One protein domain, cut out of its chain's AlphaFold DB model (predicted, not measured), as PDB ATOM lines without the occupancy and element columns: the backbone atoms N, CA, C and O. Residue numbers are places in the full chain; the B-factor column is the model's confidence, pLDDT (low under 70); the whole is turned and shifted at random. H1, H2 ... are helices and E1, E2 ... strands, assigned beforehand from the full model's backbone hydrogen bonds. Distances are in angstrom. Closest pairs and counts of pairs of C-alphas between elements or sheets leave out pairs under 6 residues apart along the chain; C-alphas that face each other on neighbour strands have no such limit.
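This is residues 31 to 84 and 179 to 196 of the 198 residues of a protein of Acidobacteria bacterium (UniProt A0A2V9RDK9). A small parallel sheet of three strands, E1, E2 and E3, makes the core, with the long helix H3 over E2 and E3 and running along the strands. At the other end of the longest axis lie the short helix H1 and the loop of residues 40 to 51, while H2 only grazes the sheet. The printed part has 72 residues with three named helices and three named strands, E1 H1 H2 E2 E3 H3 along the chain; the sheet's order is E1, E2, E3, and the class is mixed, helices and strands. It is only just compact, close to loose, with a radius of gyration of the C-alphas of 13.4 A and spans of 41 by 27 by 19 A.

E1, residues 31 to 33, begins at C-alpha 31 (102.271, 47.696, 44.159). H1 is residues 35 to 39, H2 residues 52 to 57 and E2 residues 60 to 64, 12.6 A long. E3, residues 78 to 84, spans 20.0 A. H3, residues 182 to 194, spans 17.9 A and ends at C-alpha 194 (97.938, 29.351, 53.452).

E1 and E2 are parallel at 28 degrees, with N 33 and O 62 2.9 A apart. E2 and E3 are parallel at 28 degrees, with N 63 and O 80 2.8 A apart. H3 is on the sheet at a height of 10.8 A; its closest C-alphas to E3 are those of Ala 185 and Trp 80, 7.0 A. H1 is not on the sheet, and H1 and H2 are close but not clearly touching, the C-alphas of Ser 38 and Leu 52 being 7.6 A apart. H2 and H3 are apart. In H3 every O i to N i+4 pair is within hydrogen-bond range; H1 has 0 of 1 and H2 0 of 2, against 2 of 2 and 2 of 3 O i to N i+3 pairs.

The C-alphas farthest apart, of Gly 45 and Arg 196, are 41.6 A apart. Residues 85 to 178 are not printed, with 9.0 A between C-alphas 84 and 179. The links H1 to H2 and E2 to E3 are long. Residues 195 to 196 have pLDDT under 70.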
ATOM      1  N   VAL A  31     102.151  46.382  44.807       93.38
ATOM      2  CA  VAL A  31     102.271  47.696  44.159       93.38
ATOM      3  C   VAL A  31     102.985  47.551  42.825       93.38
ATOM      4  O   VAL A  31     104.071  46.990  42.765       93.38
ATOM      5  N   LEU A  32     102.389  48.069  41.752       93.38
ATOM      6  CA  LEU A  32     103.010  48.116  40.430       93.38
ATOM      7  C   LEU A  32     103.678  49.472  40.212       93.38
ATOM      8  O   LEU A  32     103.053  50.498  40.471       93.38
ATOM      9  N   VAL A  33     104.909  49.456  39.702       93.69
ATOM     10  CA  VAL A  33     105.680  50.658  39.354       93.69
ATOM     11  C   VAL A  33     106.182  50.589  37.915       93.69
ATOM     12  O   VAL A  33     106.483  49.512  37.385       93.69
ATOM     13  N   THR A  34     106.285  51.747  37.274       91.44
ATOM     14  CA  THR A  34     106.884  51.920  35.947       91.44
ATOM     15  C   THR A  34     108.083  52.872  36.012       91.44
ATOM     16  O   THR A  34     108.192  53.625  36.974       91.44
ATOM     17  N   PRO A  35     109.006  52.881  35.024       91.00
ATOM     18  CA  PRO A  35     110.203  53.732  35.080       91.00
ATOM     19  C   PRO A  35     109.916  55.217  35.319       91.00
ATOM     20  O   PRO A  35     110.714  55.920  35.917       91.00
ATOM     21  N   GLU A  36     108.777  55.709  34.844       89.25
ATOM     22  CA  GLU A  36     108.378  57.105  34.977       89.25
ATOM     23  C   GLU A  36     108.091  57.478  36.439       89.25
ATOM     24  O   GLU A  36     108.374  58.606  36.841       89.25
ATOM     25  N   ASP A  37     107.616  56.522  37.248       92.44
ATOM     26  CA  ASP A  37     107.250  56.744  38.648       92.44
ATOM     27  C   ASP A  37     108.465  57.094  39.519       92.44
ATOM     28  O   ASP A  37     108.316  57.820  40.500       92.44
ATOM     29  N   SER A  38     109.676  56.630  39.172       91.25
ATOM     30  CA  SER A  38     110.876  56.874  39.991       91.25
ATOM     31  C   SER A  38     111.278  58.349  40.051       91.25
ATOM     32  O   SER A  38     111.982  58.763  40.967       91.25
ATOM     33  N   SER A  39     110.854  59.140  39.063       90.44
ATOM     34  CA  SER A  39     111.175  60.569  38.949       90.44
ATOM     35  C   SER A  39     109.946  61.482  38.948       90.44
ATOM     36  O   SER A  39     110.089  62.697  38.788       90.44
ATOM     37  N   ASP A  40     108.743  60.922  39.083       92.56
ATOM     38  CA  ASP A  40     107.504  61.696  39.051       92.56
ATOM     39  C   ASP A  40     107.238  62.395  40.400       92.56
ATOM     40  O   ASP A  40     107.872  62.128  41.423       92.56
ATOM     41  N   LYS A  41     106.310  63.350  40.402       92.25
ATOM     42  CA  LYS A  41     105.946  64.162  41.568       92.25
ATOM     43  C   LYS A  41     104.589  63.752  42.127       92.25
ATOM     44  O   LYS A  41     103.763  63.141  41.449       92.25
ATOM     45  N   LEU A  42     104.343  64.146  43.375       93.31
ATOM     46  CA  LEU A  42     103.016  64.055  43.981       93.31
ATOM     47  C   LEU A  42     102.009  64.943  43.247       93.31
ATOM     48  O   LEU A  42     102.346  66.030  42.765       93.31
ATOM     49  N   LEU A  43     100.752  64.508  43.230       89.81
ATOM     50  CA  LEU A  43      99.629  65.340  42.808       89.81
ATOM     51  C   LEU A  43      99.583  66.662  43.606       89.81
ATOM     52  O   LEU A  43      99.854  66.663  44.808       89.81
ATOM     53  N   PRO A  44      99.203  67.789  42.971       93.31
ATOM     54  CA  PRO A  44      98.838  67.928  41.556       93.31
ATOM     55  C   PRO A  44     100.040  68.103  40.602       93.31
ATOM     56  O   PRO A  44      99.840  68.185  39.395       93.31
ATOM     57  N   GLY A  45     101.274  68.186  41.114       90.38
ATOM     58  CA  GLY A  45     102.484  68.486  40.331       90.38
ATOM     59  C   GLY A  45     103.076  67.311  39.539       90.38
ATOM     60  O   GLY A  45     104.034  67.513  38.795       90.38
ATOM     61  N   GLY A  46     102.525  66.111  39.708       89.62
ATOM     62  CA  GLY A  46     102.860  64.878  38.993       89.62
ATOM     63  C   GLY A  46     101.749  63.843  39.174       89.62
ATOM     64  O   GLY A  46     100.648  64.197  39.602       89.62
ATOM     65  N   ARG A  47     101.986  62.577  38.823       88.81
ATOM     66  CA  ARG A  47     100.936  61.536  38.793       88.81
ATOM     67  C   ARG A  47     100.925  60.656  40.041       88.81
ATOM     68  O   ARG A  47      99.965  59.901  40.231       88.81
ATOM     69  N   LEU A  48     101.939  60.760  40.904       91.19
ATOM     70  CA  LEU A  48     102.014  59.977  42.134       91.19
ATOM     71  C   LEU A  48     100.917  60.412  43.108       91.19
ATOM     72  O   LEU A  48     100.745  61.593  43.415       91.19
ATOM     73  N   ARG A  49     100.173  59.436  43.627       93.25
ATOM     74  CA  ARG A  49      99.158  59.675  44.667       93.25
ATOM     75  C   ARG A  49      99.759  59.699  46.070       93.25
ATOM     76  O   ARG A  49      99.171  60.294  46.964       93.25
ATOM     77  N   GLU A  50     100.909  59.058  46.243       92.38
ATOM     78  CA  GLU A  50     101.626  58.877  47.504       92.38
ATOM     79  C   GLU A  50     103.140  58.864  47.228       92.38
ATOM     80  O   GLU A  50     103.543  58.561  46.101       92.38
ATOM     81  N   PRO A  51     103.990  59.226  48.207       92.12
ATOM     82  CA  PRO A  51     105.438  59.266  48.009       92.12
ATOM     83  C   PRO A  51     106.022  57.856  47.854       92.12
ATOM     84  O   PRO A  51     105.472  56.892  48.378       92.12
ATOM     85  N   LEU A  52     107.182  57.726  47.201       91.94
ATOM     86  CA  LEU A  52     107.832  56.421  46.990       91.94
ATOM     87  C   LEU A  52     108.221  55.707  48.296       91.94
ATOM     88  O   LEU A  52     108.315  54.484  48.307       91.94
ATOM     89  N   SER A  53     108.378  56.431  49.411       89.94
ATOM     90  CA  SER A  53     108.575  55.836  50.744       89.94
ATOM     91  C   SER A  53     107.412  54.938  51.174       89.94
ATOM     92  O   SER A  53     107.581  54.013  51.961       89.94
ATOM     93  N   CYS A  54     106.222  55.141  50.610       90.19
ATOM     94  CA  CYS A  54     105.083  54.265  50.824       90.19
ATOM     95  C   CYS A  54     105.228  52.881  50.165       90.19
ATOM     96  O   CYS A  54     104.354  52.042  50.353       90.19
ATOM     97  N   LEU A  55     106.303  52.588  49.427       90.75
ATOM     98  CA  LEU A  55     106.600  51.220  48.988       90.75
ATOM     99  C   LEU A  55     106.967  50.297  50.164       90.75
ATOM    100  O   LEU A  55     106.821  49.080  50.050       90.75
ATOM    101  N   ASP A  56     107.317  50.845  51.331       87.25
ATOM    102  CA  ASP A  56     107.621  50.064  52.537       87.25
ATOM    103  C   ASP A  56     106.438  49.237  53.055       87.25
ATOM    104  O   ASP A  56     106.645  48.189  53.669       87.25
ATOM    105  N   ARG A  57     105.194  49.644  52.785       87.38
ATOM    106  CA  ARG A  57     104.006  48.835  53.122       87.38
ATOM    107  C   ARG A  57     103.721  47.723  52.112       87.38
ATOM    108  O   ARG A  57     102.942  46.829  52.421       87.38
ATOM    109  N   ALA A  58     104.326  47.765  50.923       89.75
ATOM    110  CA  ALA A  58     104.140  46.717  49.932       89.75
ATOM    111  C   ALA A  58     104.805  45.424  50.419       89.75
ATOM    112  O   ALA A  58     105.930  45.431  50.935       89.75
ATOM    113  N   ASN A  59     104.115  44.303  50.241       88.75
ATOM    114  CA  ASN A  59     104.718  42.980  50.374       88.75
ATOM    115  C   ASN A  59     105.482  42.622  49.097       88.75
ATOM    116  O   ASN A  59     106.567  42.044  49.161       88.75
ATOM    117  N   VAL A  60     104.913  43.001  47.951       92.38
ATOM    118  CA  VAL A  60     105.438  42.713  46.619       92.38
ATOM    119  C   VAL A  60     105.439  43.991  45.790       92.38
ATOM    120  O   VAL A  60     104.434  44.705  45.735       92.38
ATOM    121  N   VAL A  61     106.548  44.250  45.101       94.19
ATOM    122  CA  VAL A  61     106.645  45.316  44.102       94.19
ATOM    123  C   VAL A  61     106.763  44.702  42.713       94.19
ATOM    124  O   VAL A  61     107.648  43.895  42.442       94.19
ATOM    125  N   VAL A  62     105.854  45.090  41.824       95.12
ATOM    126  CA  VAL A  62     105.789  44.621  40.443       95.12
ATOM    127  C   VAL A  62     106.429  45.661  39.530       95.12
ATOM    128  O   VAL A  62     105.888  46.745  39.319       95.12
ATOM    129  N   LEU A  63     107.578  45.316  38.964       94.06
ATOM    130  CA  LEU A  63     108.322  46.128  38.012       94.06
ATOM    131  C   LEU A  63     107.752  45.918  36.605       94.06
ATOM    132  O   LEU A  63     107.893  44.842  36.015       94.06
ATOM    133  N   ALA A  64     107.112  46.951  36.058       90.81
ATOM    134  CA  ALA A  64     106.489  46.915  34.742       90.81
ATOM    135  C   ALA A  64     107.214  47.805  33.730       90.81
ATOM    136  O   ALA A  64     107.790  48.836  34.070       90.81
ATOM    137  N   GLY A  65     107.154  47.425  32.450       84.50
ATOM    138  CA  GLY A  65     107.601  48.286  31.349       84.50
ATOM    139  C   GLY A  65     109.081  48.673  31.407       84.50
ATOM    140  O   GLY A  65     109.412  49.789  31.018       84.50
ATOM    141  N   GLY A  66     109.937  47.777  31.910       85.12
ATOM    142  CA  GLY A  66     111.385  47.987  32.008       85.12
ATOM    143  C   GLY A  66     111.854  48.702  33.278       85.12
ATOM    144  O   GLY A  66     113.004  49.126  33.325       85.12
ATOM    145  N   ALA A  67     110.998  48.856  34.295       89.44
ATOM    146  CA  ALA A  67     111.398  49.434  35.578       89.44
ATOM    147  C   ALA A  67     112.571  48.658  36.203       89.44
ATOM    148  O   ALA A  67     112.535  47.428  36.302       89.44
ATOM    149  N   CYS A  68     113.602  49.388  36.633       90.50
ATOM    150  CA  CYS A  68     114.733  48.834  37.370       90.50
ATOM    151  C   CYS A  68     114.485  48.964  38.875       90.50
ATOM    152  O   CYS A  68     114.029  50.013  39.327       90.50
ATOM    153  N   SER A  69     114.814  47.929  39.649       91.19
ATOM    154  CA  SER A  69     114.688  47.940  41.114       91.19
ATOM    155  C   SER A  69     115.500  49.051  41.772       91.19
ATOM    156  O   SER A  69     115.044  49.625  42.752       91.19
ATOM    157  N   ASP A  70     116.658  49.391  41.206       91.44
ATOM    158  CA  ASP A  70     117.594  50.367  41.779       91.44
ATOM    159  C   ASP A  70     117.035  51.796  41.772       91.44
ATOM    160  O   ASP A  70     117.509  52.665  42.499       91.44
ATOM    161  N   ALA A  71     116.002  52.040  40.961       90.94
ATOM    162  CA  ALA A  71     115.315  53.321  40.887       90.94
ATOM    163  C   ALA A  71     114.272  53.514  42.007       90.94
ATOM    164  O   ALA A  71     113.666  54.582  42.093       90.94
ATOM    165  N   PHE A  72     114.040  52.503  42.854       92.31
ATOM    166  CA  PHE A  72     113.005  52.526  43.887       92.31
ATOM    167  C   PHE A  72     113.537  52.074  45.258       92.31
ATOM    168  O   PHE A  72     114.402  51.201  45.338       92.31
ATOM    169  N   PRO A  73     112.990  52.601  46.370       91.19
ATOM    170  CA  PRO A  73     113.328  52.158  47.723       91.19
ATOM    171  C   PRO A  73     112.658  50.808  48.044       91.19
ATOM    172  O   PRO A  73     111.702  50.738  48.807       91.19
ATOM    173  N   VAL A  74     113.124  49.725  47.417       90.38
ATOM    174  CA  VAL A  74     112.491  48.388  47.488       90.38
ATOM    175  C   VAL A  74     113.406  47.310  48.070       90.38
ATOM    176  O   VAL A  74     113.216  46.117  47.835       90.38
ATOM    177  N   SER A  75     114.415  47.718  48.843       87.12
ATOM    178  CA  SER A  75     115.359  46.791  49.472       87.12
ATOM    179  C   SER A  75     114.639  45.793  50.389       87.12
ATOM    180  O   SER A  75     113.798  46.173  51.203       87.12
ATOM    181  N   GLY A  76     114.953  44.502  50.242       84.81
ATOM    182  CA  GLY A  76     114.349  43.420  51.031       84.81
ATOM    183  C   GLY A  76     112.892  43.086  50.680       84.81
ATOM    184  O   GLY A  76     112.268  42.296  51.388       84.81
ATOM    185  N   LYS A  77     112.333  43.669  49.611       87.12
ATOM    186  CA  LYS A  77     110.987  43.350  49.111       87.12
ATOM    187  C   LYS A  77     111.026  42.220  48.089       87.12
ATOM    188  O   LYS A  77     112.015  42.045  47.382       87.12
ATOM    189  N   GLN A  78     109.918  41.488  47.969       90.50
ATOM    190  CA  GLN A  78     109.734  40.602  46.825       90.50
ATOM    191  C   GLN A  78     109.510  41.429  45.562       90.50
ATOM    192  O   GLN A  78     108.691  42.352  45.554       90.50
ATOM    193  N   LEU A  79     110.235  41.086  44.501       93.25
ATOM    194  CA  LEU A  79     110.196  41.797  43.232       93.25
ATOM    195  C   LEU A  79     109.656  40.874  42.154       93.25
ATOM    196  O   LEU A  79     110.288  39.878  41.814       93.25
ATOM    197  N   TRP A  80     108.520  41.234  41.572       94.88
ATOM    198  CA  TRP A  80     108.007  40.546  40.393       94.88
ATOM    199  C   TRP A  80     108.237  41.399  39.164       94.88
ATOM    200  O   TRP A  80     108.165  42.625  39.211       94.88
ATOM    201  N   ARG A  81     108.498  40.749  38.035       93.75
ATOM    202  CA  ARG A  81     108.591  41.425  36.744       93.75
ATOM    203  C   ARG A  81     107.424  41.014  35.882       93.75
ATOM    204  O   ARG A  81     107.044  39.848  35.849       93.75
ATOM    205  N   VAL A  82     106.895  41.986  35.162       92.25
ATOM    206  CA  VAL A  82     105.797  41.791  34.223       92.25
ATOM    207  C   VAL A  82     106.186  42.332  32.865       92.25
ATOM    208  O   VAL A  82     106.703  43.447  32.733       92.25
ATOM    209  N   ARG A  83     105.903  41.543  31.836       86.31
ATOM    210  CA  ARG A  83     106.050  41.947  30.442       86.31
ATOM    211  C   ARG A  83     104.677  42.072  29.813       86.31
ATOM    212  O   ARG A  83     103.764  41.316  30.133       86.31
ATOM    213  N   ARG A  84     104.529  43.046  28.921       85.69
ATOM    214  CA  ARG A  84     103.356  43.103  28.052       85.69
ATOM    215  C   ARG A  84     103.645  42.297  26.803       85.69
ATOM    216  O   ARG A  84     104.742  42.401  26.261       85.69
ATOM    217  N   LEU A 179     103.521  37.561  33.989       90.62
ATOM    218  CA  LEU A 179     104.594  37.490  34.973       90.62
ATOM    219  C   LEU A 179     105.791  36.768  34.351       90.62
ATOM    220  O   LEU A 179     105.635  35.774  33.650       90.62
ATOM    221  N   VAL A 180     106.991  37.291  34.587       90.12
ATOM    222  CA  VAL A 180     108.227  36.682  34.075       90.12
ATOM    223  C   VAL A 180     108.556  35.394  34.832       90.12
ATOM    224  O   VAL A 180     108.969  34.428  34.200       90.12
ATOM    225  N   ASP A 181     108.339  35.377  36.150       88.94
ATOM    226  CA  ASP A 181     108.426  34.177  36.989       88.94
ATOM    227  C   ASP A 181     107.058  33.910  37.627       88.94
ATOM    228  O   ASP A 181     106.729  34.387  38.714       88.94
ATOM    229  N   GLU A 182     106.198  33.234  36.866       87.69
ATOM    230  CA  GLU A 182     104.836  32.920  37.298       87.69
ATOM    231  C   GLU A 182     104.819  31.916  38.457       87.69
ATOM    232  O   GLU A 182     103.981  32.029  39.350       87.69
ATOM    233  N   VAL A 183     105.761  30.966  38.470       87.94
ATOM    234  CA  VAL A 183     105.818  29.906  39.483       87.94
ATOM    235  C   VAL A 183     106.179  30.494  40.841       87.94
ATOM    236  O   VAL A 183     105.456  30.255  41.805       87.94
ATOM    237  N   GLU A 184     107.235  31.309  40.921       87.38
ATOM    238  CA  GLU A 184     107.627  31.969  42.170       87.38
ATOM    239  C   GLU A 184     106.515  32.893  42.688       87.38
ATOM    240  O   GLU A 184     106.182  32.879  43.878       87.38
ATOM    241  N   ALA A 185     105.894  33.668  41.793       88.00
ATOM    242  CA  ALA A 185     104.800  34.557  42.161       88.00
ATOM    243  C   ALA A 185     103.599  33.779  42.724       88.00
ATOM    244  O   ALA A 185     103.056  34.151  43.770       88.00
ATOM    245  N   MET A 186     103.214  32.675  42.076       87.50
ATOM    246  CA  MET A 186     102.128  31.810  42.532       87.50
ATOM    247  C   MET A 186     102.446  31.181  43.890       87.50
ATOM    248  O   MET A 186     101.619  31.231  44.801       87.50
ATOM    249  N   ASP A 187     103.661  30.658  44.063       87.06
ATOM    250  CA  ASP A 187     104.139  30.088  45.322       87.06
ATOM    251  C   ASP A 187     104.053  31.097  46.473       87.06
ATOM    252  O   ASP A 187     103.562  30.772  47.558       87.06
ATOM    253  N   THR A 188     104.486  32.340  46.250       85.50
ATOM    254  CA  THR A 188     104.374  33.410  47.248       85.50
ATOM    255  C   THR A 188     102.921  33.689  47.613       85.50
ATOM    256  O   THR A 188     102.606  33.822  48.802       85.50
ATOM    257  N   ILE A 189     102.031  33.783  46.621       86.81
ATOM    258  CA  ILE A 189     100.604  34.039  46.852       86.81
ATOM    259  C   ILE A 189     100.010  32.904  47.688       86.81
ATOM    260  O   ILE A 189      99.413  33.158  48.737       86.81
ATOM    261  N   LEU A 190     100.238  31.653  47.281       86.19
ATOM    262  CA  LEU A 190      99.724  30.473  47.970       86.19
ATOM    263  C   LEU A 190     100.267  30.367  49.396       86.19
ATOM    264  O   LEU A 190      99.489  30.126  50.317       86.19
ATOM    265  N   ARG A 191     101.564  30.612  49.623       84.94
ATOM    266  CA  ARG A 191     102.157  30.615  50.975       84.94
ATOM    267  C   ARG A 191     101.574  31.710  51.858       84.94
ATOM    268  O   ARG A 191     101.338  31.468  53.038       84.94
ATOM    269  N   THR A 192     101.349  32.901  51.308       82.44
ATOM    270  CA  THR A 192     100.796  34.033  52.067       82.44
ATOM    271  C   THR A 192      99.357  33.751  52.489       82.44
ATOM    272  O   THR A 192      99.003  33.981  53.641       82.44
ATOM    273  N   ILE A 193      98.553  33.178  51.589       80.88
ATOM    274  CA  ILE A 193      97.161  32.814  51.875       80.88
ATOM    275  C   ILE A 193      97.081  31.606  52.828       80.88
ATOM    276  O   ILE A 193      96.249  31.603  53.731       80.88
ATOM    277  N   SER A 194      97.962  30.608  52.673       76.44
ATOM    278  CA  SER A 194      97.938  29.351  53.452       76.44
ATOM    279  C   SER A 194      98.470  29.482  54.881       76.44
ATOM    280  O   SER A 194      98.216  28.613  55.705       76.44
ATOM    281  N   ARG A 195      99.193  30.559  55.215       66.44
ATOM    282  CA  ARG A 195      99.659  30.846  56.588       66.44
ATOM    283  C   ARG A 195      98.542  31.286  57.545       66.44
ATOM    284  O   ARG A 195      98.828  31.719  58.657       66.44
ATOM    285  N   ARG A 196      97.284  31.175  57.123       57.28
ATOM    286  CA  ARG A 196      96.108  31.403  57.955       57.28
ATOM    287  C   ARG A 196      95.565  30.075  58.478       57.28
ATOM    288  O   ARG A 196      94.893  29.352  57.748       57.28
TER     289      ARG A 196